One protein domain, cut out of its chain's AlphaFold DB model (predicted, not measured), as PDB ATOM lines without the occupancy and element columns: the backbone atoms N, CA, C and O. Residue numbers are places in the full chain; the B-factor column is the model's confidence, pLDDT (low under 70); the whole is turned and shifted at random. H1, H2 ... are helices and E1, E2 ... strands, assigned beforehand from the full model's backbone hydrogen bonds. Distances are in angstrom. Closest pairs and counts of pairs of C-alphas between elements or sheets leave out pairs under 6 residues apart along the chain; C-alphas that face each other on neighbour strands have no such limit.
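What this domain is: This is residues 19 to 97 of the 97 residues of an uncharacterized protein of Bryobacteraceae bacterium (UniProt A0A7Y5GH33). A small, strongly twisted and curled sheet of four strands, E1, E4, E5 and E6, has three parts leading away from it: the hairpin of E2 and E3, a long loop of residues 56 to 75 that folds back on itself, and H1, which meets the sheet only with its first turn. Residues 84 to 97, most of them in H1, stick out free. The printed part has 79 residues with six named strands followed by one named helix, in the order E1 E2 E3 E4 E5 E6 H1; the class is mixed, helices and strands. The larger sheet has the order E1 - E4 - E5 - E6, and E2 - E3 is a second sheet; both are antiparallel. The whole is loose, with a radius of gyration of the C-alphas of 15.0 A and spans of 42 by 35 by 27 A.

How they stand to each other: E1, residues 19 to 21, is an edge strand of the larger sheet and runs on into E2, residues 23 to 25, at 41 degrees across a break of 1 residue. E3, residues 31 to 33, forms an antiparallel hairpin with E2, with N 24 and O 32 2.8 A apart, within hydrogen-bond range. E4, residues 40 to 45, is the antiparallel neighbour of E1, with N 20 and O 41 at 2.9 A. Its pairing is staggered: residues 40 to 42 pair with E1, and residues 42 to 45 with E5, residues 51 to 55. E4 and E5 form a hairpin, with N 44 and O 52 at 2.9 A. E6, residues 76 to 79, is the other edge strand and forms a hairpin with E5, with N 53 and O 78 at 2.8 A. E4, E5 and E6 make a meander, each strand the antiparallel neighbour of the one before. The sheet is only just strongly twisted, its C-alphas lying up to 4.1 A off the best plane. H1, residues 80 to 95, only grazes this sheet, with its residues 80 to 83; the closest C-alphas of E5 and H1 are those of Ala 51 and Leu 80, 5.5 A apart. Every O i to N i+4 pair in H1 is within hydrogen-bond range. E2 and E3 are apart from H1.

Where its parts are: E1 begins at C-alpha 19, (151.471, 126.591, 142.823), and is 6.2 A long; E2 is 6.4 A and E3 6.8 A. E4 spans 16.3 A, E5 13.5 A and E6 10.2 A. H1 runs 22.6 A, from C-alpha 80 at (161.199, 122.871, 140.199) to C-alpha 95 at (167.404, 140.365, 127.380).

The domain as a whole: The two C-alphas farthest apart, those of Ser 47 and Ser 67, are 42.2 A apart. The printed part has no cut. The link from E5 to E6, 20 residues, is long; within it residues 62 to 63 pair antiparallel with residues 70 to 71. The mean pLDDT of the printed part is 86.9; residues 35 to 37, 47 and 97 are under 70.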
ATOM      1  N   TYR A  19     151.521 126.288 144.251       89.38
ATOM      2  CA  TYR A  19     151.471 126.591 142.823       89.38
ATOM      3  C   TYR A  19     152.606 127.521 142.405       89.38
ATOM      4  O   TYR A  19     153.017 128.395 143.169       89.38
ATOM      5  N   VAL A  20     153.060 127.369 141.162       89.12
ATOM      6  CA  VAL A  20     153.806 128.410 140.447       89.12
ATOM      7  C   VAL A  20     152.826 129.124 139.529       89.12
ATOM      8  O   VAL A  20     152.147 128.472 138.733       89.12
ATOM      9  N   LEU A  21     152.753 130.450 139.652       88.31
ATOM     10  CA  LEU A  21     151.868 131.299 138.861       88.31
ATOM     11  C   LEU A  21     152.680 132.315 138.059       88.31
ATOM     12  O   LEU A  21     153.542 133.002 138.606       88.31
ATOM     13  N   PHE A  22     152.356 132.451 136.779       85.50
ATOM     14  CA  PHE A  22     152.857 133.512 135.918       85.50
ATOM     15  C   PHE A  22     151.805 134.610 135.846       85.50
ATOM     16  O   PHE A  22     150.721 134.425 135.290       85.50
ATOM     17  N   VAL A  23     152.117 135.754 136.448       87.38
ATOM     18  CA  VAL A  23     151.195 136.883 136.546       87.38
ATOM     19  C   VAL A  23     151.736 138.095 135.805       87.38
ATOM     20  O   VAL A  23     152.922 138.408 135.870       87.38
ATOM     21  N   TRP A  24     150.845 138.806 135.130       85.56
ATOM     22  CA  TRP A  24     151.103 140.122 134.579       85.56
ATOM     23  C   TRP A  24     150.586 141.160 135.560       85.56
ATOM     24  O   TRP A  24     149.467 141.054 136.061       85.56
ATOM     25  N   ARG A  25     151.401 142.170 135.848       89.62
ATOM     26  CA  ARG A  25     150.977 143.310 136.652       89.62
ATOM     27  C   ARG A  25     150.550 144.428 135.712       89.62
ATOM     28  O   ARG A  25     151.358 144.913 134.924       89.62
ATOM     29  N   SER A  26     149.287 144.824 135.804       88.19
ATOM     30  CA  SER A  26     148.763 145.967 135.062       88.19
ATOM     31  C   SER A  26     149.414 147.281 135.515       88.19
ATOM     32  O   SER A  26     149.949 147.348 136.628       88.19
ATOM     33  N   PRO A  27     149.334 148.358 134.710       89.19
ATOM     34  CA  PRO A  27     149.835 149.674 135.111       89.19
ATOM     35  C   PRO A  27     149.194 150.216 136.398       89.19
ATOM     36  O   PRO A  27     149.853 150.918 137.156       89.19
ATOM     37  N   SER A  28     147.936 149.855 136.685       91.69
ATOM     38  CA  SER A  28     147.248 150.204 137.938       91.69
ATOM     39  C   SER A  28     147.682 149.348 139.134       91.69
ATOM     40  O   SER A  28     147.250 149.581 140.259       91.69
ATOM     41  N   GLY A  29     148.549 148.356 138.911       89.00
ATOM     42  CA  GLY A  29     149.144 147.517 139.943       89.00
ATOM     43  C   GLY A  29     148.417 146.199 140.203       89.00
ATOM     44  O   GLY A  29     148.919 145.412 141.004       89.00
ATOM     45  N   LEU A  30     147.296 145.928 139.526       89.31
ATOM     46  CA  LEU A  30     146.546 144.679 139.667       89.31
ATOM     47  C   LEU A  30     147.276 143.513 138.986       89.31
ATOM     48  O   LEU A  30     147.715 143.643 137.842       89.31
ATOM     49  N   HIS A  31     147.387 142.377 139.676       86.31
ATOM     50  CA  HIS A  31     147.967 141.148 139.135       86.31
ATOM     51  C   HIS A  31     146.906 140.304 138.426       86.31
ATOM     52  O   HIS A  31     145.878 139.963 139.009       86.31
ATOM     53  N   HIS A  32     147.189 139.924 137.187       82.69
ATOM     54  CA  HIS A  32     146.353 139.070 136.354       82.69
ATOM     55  C   HIS A  32     147.110 137.789 136.019       82.69
ATOM     56  O   HIS A  32     148.279 137.848 135.643       82.69
ATOM     57  N   LEU A  33     146.458 136.631 136.129       78.56
ATOM     58  CA  LEU A  33     147.048 135.371 135.683       78.56
ATOM     59  C   LEU A  33     147.193 135.390 134.155       78.56
ATOM     60  O   LEU A  33     146.223 135.648 133.442       78.56
ATOM     61  N   VAL A  34     148.399 135.134 133.652       76.62
ATOM     62  CA  VAL A  34     148.675 135.141 132.210       76.62
ATOM     63  C   VAL A  34     148.380 133.760 131.648       76.62
ATOM     64  O   VAL A  34     149.106 132.819 131.941       76.62
ATOM     65  N   GLY A  35     147.330 133.647 130.832       69.12
ATOM     66  CA  GLY A  35     146.960 132.412 130.134       69.12
ATOM     67  C   GLY A  35     146.565 131.276 131.083       69.12
ATOM     68  O   GLY A  35     147.417 130.587 131.632       69.12
ATOM     69  N   LEU A  36     145.266 131.021 131.247       66.38
ATOM     70  CA  LEU A  36     144.748 130.069 132.244       66.38
ATOM     71  C   LEU A  36     145.325 128.647 132.102       66.38
ATOM     72  O   LEU A  36     145.563 127.984 133.108       66.38
ATOM     73  N   SER A  37     145.605 128.197 130.879       63.66
ATOM     74  CA  SER A  37     146.188 126.883 130.583       63.66
ATOM     75  C   SER A  37     147.710 126.833 130.598       63.66
ATOM     76  O   SER A  37     148.268 125.759 130.444       63.66
ATOM     77  N   GLN A  38     148.405 127.960 130.735       70.69
ATOM     78  CA  GLN A  38     149.865 128.028 130.576       70.69
ATOM     79  C   GLN A  38     150.553 128.673 131.783       70.69
ATOM     80  O   GLN A  38     151.712 128.380 132.066       70.69
ATOM     81  N   GLY A  39     149.838 129.521 132.520       74.00
ATOM     82  CA  GLY A  39     150.376 130.326 133.606       74.00
ATOM     83  C   GLY A  39     150.235 129.726 134.996       74.00
ATOM     84  O   GLY A  39     150.640 130.384 135.948       74.00
ATOM     85  N   ALA A  40     149.674 128.525 135.151       85.19
ATOM     86  CA  ALA A  40     149.515 127.892 136.456       85.19
ATOM     87  C   ALA A  40     150.012 126.448 136.442       85.19
ATOM     88  O   ALA A  40     149.631 125.645 135.589       85.19
ATOM     89  N   LEU A  41     150.857 126.121 137.418       88.94
ATOM     90  CA  LEU A  41     151.416 124.788 137.593       88.94
ATOM     91  C   LEU A  41     151.302 124.352 139.050       88.94
ATOM     92  O   LEU A  41     151.558 125.141 139.960       88.94
ATOM     93  N   VAL A  42     150.947 123.087 139.268       91.44
ATOM     94  CA  VAL A  42     150.861 122.490 140.605       91.44
ATOM     95  C   VAL A  42     152.249 122.080 141.060       91.44
ATOM     96  O   VAL A  42     152.958 121.395 140.322       91.44
ATOM     97  N   VAL A  43     152.604 122.444 142.288       92.31
ATOM     98  CA  VAL A  43     153.838 122.010 142.939       92.31
ATOM     99  C   VAL A  43     153.514 120.892 143.922       92.31
ATOM    100  O   VAL A  43     152.668 121.051 144.802       92.31
ATOM    101  N   LYS A  44     154.200 119.759 143.783       91.31
ATOM    102  CA  LYS A  44     154.154 118.651 144.740       91.31
ATOM    103  C   LYS A  44     155.561 118.386 145.253       91.31
ATOM    104  O   LYS A  44     156.437 118.009 144.478       91.31
ATOM    105  N   GLY A  45     155.766 118.611 146.546       86.06
ATOM    106  CA  GLY A  45     156.998 118.229 147.228       86.06
ATOM    107  C   GLY A  45     157.066 116.718 147.437       86.06
ATOM    108  O   GLY A  45     156.043 116.075 147.672       86.06
ATOM    109  N   ASP A  46     158.268 116.164 147.369       72.06
ATOM    110  CA  ASP A  46     158.577 114.831 147.862       72.06
ATOM    111  C   ASP A  46     159.208 114.896 149.263       72.06
ATOM    112  O   ASP A  46     159.642 115.945 149.748       72.06
ATOM    113  N   SER A  47     159.262 113.750 149.941       68.81
ATOM    114  CA  SER A  47     159.821 113.633 151.294       68.81
ATOM    115  C   SER A  47     161.338 113.859 151.362       68.81
ATOM    116  O   SER A  47     161.909 113.812 152.448       68.81
ATOM    117  N   LYS A  48     162.004 114.063 150.219       72.19
ATOM    118  CA  LYS A  48     163.446 114.306 150.093       72.19
ATOM    119  C   LYS A  48     163.753 115.780 149.794       72.19
ATOM    120  O   LYS A  48     164.910 116.117 149.557       72.19
ATOM    121  N   GLY A  49     162.743 116.653 149.822       72.19
ATOM    122  CA  GLY A  49     162.889 118.091 149.592       72.19
ATOM    123  C   GLY A  49     162.958 118.489 148.117       72.19
ATOM    124  O   GLY A  49     163.155 119.667 147.821       72.19
ATOM    125  N   SER A  50     162.772 117.546 147.190       83.12
ATOM    126  CA  SER A  50     162.610 117.868 145.773       83.12
ATOM    127  C   SER A  50     161.149 118.199 145.493       83.12
ATOM    128  O   SER A  50     160.238 117.696 146.147       83.12
ATOM    129  N   ALA A  51     160.901 119.071 144.522       92.56
ATOM    130  CA  ALA A  51     159.550 119.452 144.138       92.56
ATOM    131  C   ALA A  51     159.346 119.189 142.653       92.56
ATOM    132  O   ALA A  51     160.160 119.604 141.827       92.56
ATOM    133  N   LEU A  52     158.248 118.518 142.323       93.62
ATOM    134  CA  LEU A  52     157.780 118.365 140.956       93.62
ATOM    135  C   LEU A  52     156.758 119.446 140.649       93.62
ATOM    136  O   LEU A  52     155.876 119.749 141.456       93.62
ATOM    137  N   VAL A  53     156.879 120.000 139.455       92.81
ATOM    138  CA  VAL A  53     155.952 120.965 138.898       92.81
ATOM    139  C   VAL A  53     155.213 120.301 137.750       92.81
ATOM    140  O   VAL A  53     155.828 119.725 136.849       92.81
ATOM    141  N   THR A  54     153.886 120.358 137.802       91.94
ATOM    142  CA  THR A  54     153.021 119.652 136.857       91.94
ATOM    143  C   THR A  54     151.934 120.545 136.288       91.94
ATOM    144  O   THR A  54     151.412 121.437 136.962       91.94
ATOM    145  N   ARG A  55     151.576 120.265 135.038       90.69
ATOM    146  CA  ARG A  55     150.422 120.823 134.341       90.69
ATOM    147  C   ARG A  55     149.781 119.719 133.504       90.69
ATOM    148  O   ARG A  55     150.488 118.977 132.823       90.69
ATOM    149  N   MET A  56     148.456 119.628 133.553       88.38
ATOM    150  CA  MET A  56     147.697 118.671 132.748       88.38
ATOM    151  C   MET A  56     147.779 119.015 131.258       88.38
ATOM    152  O   MET A  56     147.975 120.176 130.904       88.38
ATOM    153  N   ALA A  57     147.599 118.011 130.402       89.19
ATOM    154  CA  ALA A  57     147.485 118.202 128.960       89.19
ATOM    155  C   ALA A  57     146.341 119.167 128.595       89.19
ATOM    156  O   ALA A  57     145.282 119.150 129.229       89.19
ATOM    157  N   ILE A  58     146.571 119.989 127.574       88.94
ATOM    158  CA  ILE A  58     145.563 120.825 126.921       88.94
ATOM    159  C   ILE A  58     144.901 119.988 125.824       88.94
ATOM    160  O   ILE A  58     145.568 119.481 124.925       88.94
ATOM    161  N   SER A  59     143.584 119.831 125.907       86.06
ATOM    162  CA  SER A  59     142.769 119.145 124.903       86.06
ATOM    163  C   SER A  59     142.302 120.056 123.768       86.06
ATOM    164  O   SER A  59     141.881 119.554 122.727       86.06
ATOM    165  N   GLU A  60     142.332 121.380 123.946       84.19
ATOM    166  CA  GLU A  60     142.000 122.310 122.867       84.19
ATOM    167  C   GLU A  60     143.083 122.294 121.768       84.19
ATOM    168  O   GLU A  60     144.265 122.107 122.068       84.19
ATOM    169  N   PRO A  61     142.716 122.516 120.491       86.06
ATOM    170  CA  PRO A  61     143.681 122.556 119.398       86.06
ATOM    171  C   PRO A  61     144.777 123.597 119.635       86.06
ATOM    172  O   PRO A  61     144.494 124.780 119.840       86.06
ATOM    173  N   MET A  62     146.034 123.167 119.547       85.81
ATOM    174  CA  MET A  62     147.198 124.047 119.599       85.81
ATOM    175  C   MET A  62     147.904 124.066 118.251       85.81
ATOM    176  O   MET A  62     147.873 123.084 117.512       85.81
ATOM    177  N   LEU A  63     148.551 125.187 117.936       89.88
ATOM    178  CA  LEU A  63     149.365 125.336 116.735       89.88
ATOM    179  C   LEU A  63     150.829 125.503 117.128       89.88
ATOM    180  O   LEU A  63     151.150 126.246 118.057       89.88
ATOM    181  N   ASP A  64     151.719 124.839 116.400       87.88
ATOM    182  CA  ASP A  64     153.149 125.105 116.499       87.88
ATOM    183  C   ASP A  64     153.452 126.532 116.014       87.88
ATOM    184  O   ASP A  64     153.052 126.930 114.919       87.88
ATOM    185  N   VAL A  65     154.189 127.305 116.816       83.50
ATOM    186  CA  VAL A  65     154.412 128.743 116.577       83.50
ATOM    187  C   VAL A  65     155.192 129.030 115.290       83.50
ATOM    188  O   VAL A  65     155.073 130.117 114.730       83.50
ATOM    189  N   ARG A  66     155.999 128.076 114.808       89.38
ATOM    190  CA  ARG A  66     156.837 128.258 113.612       89.38
ATOM    191  C   ARG A  66     156.142 127.787 112.342       89.38
ATOM    192  O   ARG A  66     156.241 128.445 111.314       89.38
ATOM    193  N   SER A  67     155.489 126.632 112.399       93.00
ATOM    194  CA  SER A  67     154.889 125.975 111.235       93.00
ATOM    195  C   SER A  67     153.393 126.234 111.083       93.00
ATOM    196  O   SER A  67     152.844 125.956 110.019       93.00
ATOM    197  N   GLY A  68     152.720 126.721 112.131       91.69
ATOM    198  CA  GLY A  68     151.272 126.925 112.159       91.69
ATOM    199  C   GLY A  68     150.461 125.628 112.094       91.69
ATOM    200  O   GLY A  68     149.250 125.677 111.899       91.69
ATOM    201  N   LYS A  69     151.106 124.462 112.217       94.38
ATOM    202  CA  LYS A  69     150.441 123.158 112.128       94.38
ATOM    203  C   LYS A  69     149.843 122.747 113.473       94.38
ATOM    204  O   LYS A  69     150.426 123.086 114.504       94.38
ATOM    205  N   PRO A  70     148.742 121.971 113.475       91.81
ATOM    206  CA  PRO A  70     148.202 121.392 114.695       91.81
ATOM    207  C   PRO A  70     149.248 120.566 115.448       91.81
ATOM    208  O   PRO A  70     149.939 119.739 114.850       91.81
ATOM    209  N   VAL A  71     149.335 120.777 116.756       91.69
ATOM    210  CA  VAL A  71     150.192 120.029 117.675       91.69
ATOM    211  C   VAL A  71     149.381 119.582 118.887       91.69
ATOM    212  O   VAL A  71     148.468 120.277 119.331       91.69
ATOM    213  N   LEU A  72     149.709 118.399 119.403       90.19
ATOM    214  CA  LEU A  72     149.140 117.881 120.640       90.19
ATOM    215  C   LEU A  72     149.963 118.364 121.830       90.19
ATOM    216  O   LEU A  72     151.193 118.310 121.806       90.19
ATOM    217  N   ASP A  73     149.277 118.769 122.890       88.25
ATOM    218  CA  ASP A  73     149.909 119.079 124.160       88.25
ATOM    219  C   ASP A  73     149.905 117.851 125.074       88.25
ATOM    220  O   ASP A  73     148.855 117.341 125.453       88.25
ATOM    221  N   ALA A  74     151.089 117.378 125.455       88.94
ATOM    222  CA  ALA A  74     151.237 116.230 126.353       88.94
ATOM    223  C   ALA A  74     151.153 116.610 127.846       88.94
ATOM    224  O   ALA A  74     151.328 115.758 128.717       88.94
ATOM    225  N   GLY A  75     150.913 117.886 128.160       89.38
ATOM    226  CA  GLY A  75     151.098 118.426 129.500       89.38
ATOM    227  C   GLY A  75     152.571 118.670 129.825       89.38
ATOM    228  O   GLY A  75     153.451 118.639 128.963       89.38
ATOM    229  N   LEU A  76     152.845 118.957 131.094       89.50
ATOM    230  CA  LEU A  76     154.188 119.262 131.574       89.50
ATOM    231  C   LEU A  76     154.437 118.559 132.902       89.50
ATOM    232  O   LEU A  76     153.612 118.627 133.809       89.50
ATOM    233  N   THR A  77     155.590 117.914 133.029       92.31
ATOM    234  CA  THR A  77     156.114 117.401 134.297       92.31
ATOM    235  C   THR A  77     157.618 117.604 134.300       92.31
ATOM    236  O   THR A  77     158.295 117.186 133.365       92.31
ATOM    237  N   LEU A  78     158.126 118.288 135.320       92.94
ATOM    238  CA  LEU A  78     159.550 118.562 135.505       92.94
ATOM    239  C   LEU A  78     159.831 118.918 136.963       92.94
ATOM    240  O   LEU A  78     158.914 119.236 137.721       92.94
ATOM    241  N   SER A  79     161.091 118.870 137.372       93.94
ATOM    242  CA  SER A  79     161.497 119.362 138.686       93.94
ATOM    243  C   SER A  79     161.412 120.891 138.764       93.94
ATOM    244  O   SER A  79     161.568 121.608 137.772       93.94
ATOM    245  N   LEU A  80     161.204 121.425 139.966       92.25
ATOM    246  CA  LEU A  80     161.199 122.871 140.199       92.25
ATOM    247  C   LEU A  80     162.540 123.519 139.819       92.25
ATOM    248  O   LEU A  80     162.564 124.674 139.394       92.25
ATOM    249  N   GLU A  81     163.645 122.784 139.937       93.06
ATOM    250  CA  GLU A  81     164.962 123.270 139.528       93.06
ATOM    251  C   GLU A  81     165.076 123.383 138.005       93.06
ATOM    252  O   GLU A  81     165.459 124.436 137.493       93.06
ATOM    253  N   GLU A  82     164.639 122.367 137.257       94.00
ATOM    254  CA  GLU A  82     164.583 122.447 135.792       94.00
ATOM    255  C   GLU A  82     163.689 123.603 135.322       94.00
ATOM    256  O   GLU A  82     164.027 124.290 134.355       94.00
ATOM    257  N   LEU A  83     162.573 123.870 136.017       92.56
ATOM    258  CA  LEU A  83     161.718 125.019 135.706       92.56
ATOM    259  C   LEU A  83     162.495 126.329 135.826       92.56
ATOM    260  O   LEU A  83     162.476 127.156 134.915       92.56
ATOM    261  N   ARG A  84     163.190 126.511 136.953       92.69
ATOM    262  CA  ARG A  84     163.981 127.713 137.236       92.69
ATOM    263  C   ARG A  84     165.057 127.934 136.186       92.69
ATOM    264  O   ARG A  84     165.219 129.060 135.714       92.69
ATOM    265  N   GLN A  85     165.758 126.873 135.801       95.38
ATOM    266  CA  GLN A  85     166.798 126.933 134.777       95.38
ATOM    267  C   GLN A  85     166.230 127.339 133.415       95.38
ATOM    268  O   GLN A  85     166.785 128.224 132.762       95.38
ATOM    269  N   ARG A  86     165.084 126.774 133.011       93.00
ATOM    270  CA  ARG A  86     164.411 127.143 131.754       93.00
ATOM    271  C   ARG A  86     163.966 128.603 131.743       93.00
ATOM    272  O   ARG A  86     164.243 129.299 130.770       93.00
ATOM    273  N   ILE A  87     163.330 129.082 132.818       91.00
ATOM    274  CA  ILE A  87     162.911 130.491 132.929       91.00
ATOM    275  C   ILE A  87     164.121 131.412 132.796       91.00
ATOM    276  O   ILE A  87     164.075 132.374 132.032       91.00
ATOM    277  N   ARG A  88     165.214 131.108 133.509       94.56
ATOM    278  CA  ARG A  88     166.441 131.907 133.455       94.56
ATOM    279  C   ARG A  88     167.017 131.952 132.043       94.56
ATOM    280  O   ARG A  88     167.285 133.034 131.541       94.56
ATOM    281  N   SER A  89     167.144 130.797 131.394       94.88
ATOM    282  CA  SER A  89     167.677 130.704 130.033       94.88
ATOM    283  C   SER A  89     166.860 131.521 129.029       94.88
ATOM    284  O   SER A  89     167.438 132.239 128.215       94.88
ATOM    285  N   VAL A  90     165.525 131.463 129.105       90.62
ATOM    286  CA  VAL A  90     164.648 132.249 128.224       90.62
ATOM    287  C   VAL A  90     164.744 133.741 128.538       90.62
ATOM    288  O   VAL A  90     164.895 134.539 127.619       90.62
ATOM    289  N   ALA A  91     164.713 134.131 129.815       89.12
ATOM    290  CA  ALA A  91     164.822 135.534 130.215       89.12
ATOM    291  C   ALA A  91     166.154 136.162 129.772       89.12
ATOM    292  O   ALA A  91     166.173 137.287 129.279       89.12
ATOM    293  N   GLU A  92     167.261 135.425 129.890       93.06
ATOM    294  CA  GLU A  92     168.569 135.858 129.394       93.06
ATOM    295  C   GLU A  92     168.605 135.974 127.866       93.06
ATOM    296  O   GLU A  92     169.243 136.885 127.344       93.06
ATOM    297  N   ALA A  93     167.939 135.070 127.142       90.81
ATOM    298  CA  ALA A  93     167.856 135.137 125.686       90.81
ATOM    299  C   ALA A  93     167.035 136.346 125.210       90.81
ATOM    300  O   ALA A  93     167.447 137.012 124.263       90.81
ATOM    301  N   GLU A  94     165.916 136.653 125.873       85.75
ATOM    302  CA  GLU A  94     165.106 137.842 125.577       85.75
ATOM    303  C   GLU A  94     165.847 139.139 125.923       85.75
ATOM    304  O   GLU A  94     165.788 140.088 125.155       85.75
ATOM    305  N   ALA A  95     166.617 139.181 127.016       84.31
ATOM    306  CA  ALA A  95     167.404 140.365 127.380       84.31
ATOM    307  C   ALA A  95     168.552 140.685 126.401       84.31
ATOM    308  O   ALA A  95     169.100 141.784 126.435       84.31
ATOM    309  N   ARG A  96     168.960 139.716 125.571       82.94
ATOM    310  CA  ARG A  96     169.995 139.889 124.536       82.94
ATOM    311  C   ARG A  96     169.429 140.331 123.182       82.94
ATOM    312  O   ARG A  96     170.225 140.576 122.277       82.94
ATOM    313  N   ARG A  97     168.104 140.342 123.021       69.25
ATOM    314  CA  ARG A  97     167.422 140.837 121.819       69.25
ATOM    315  C   ARG A  97     167.190 142.337 121.913       69.25
ATOM    316  O   ARG A  97     167.249 142.965 120.837       69.25
TER     317      ARG A  97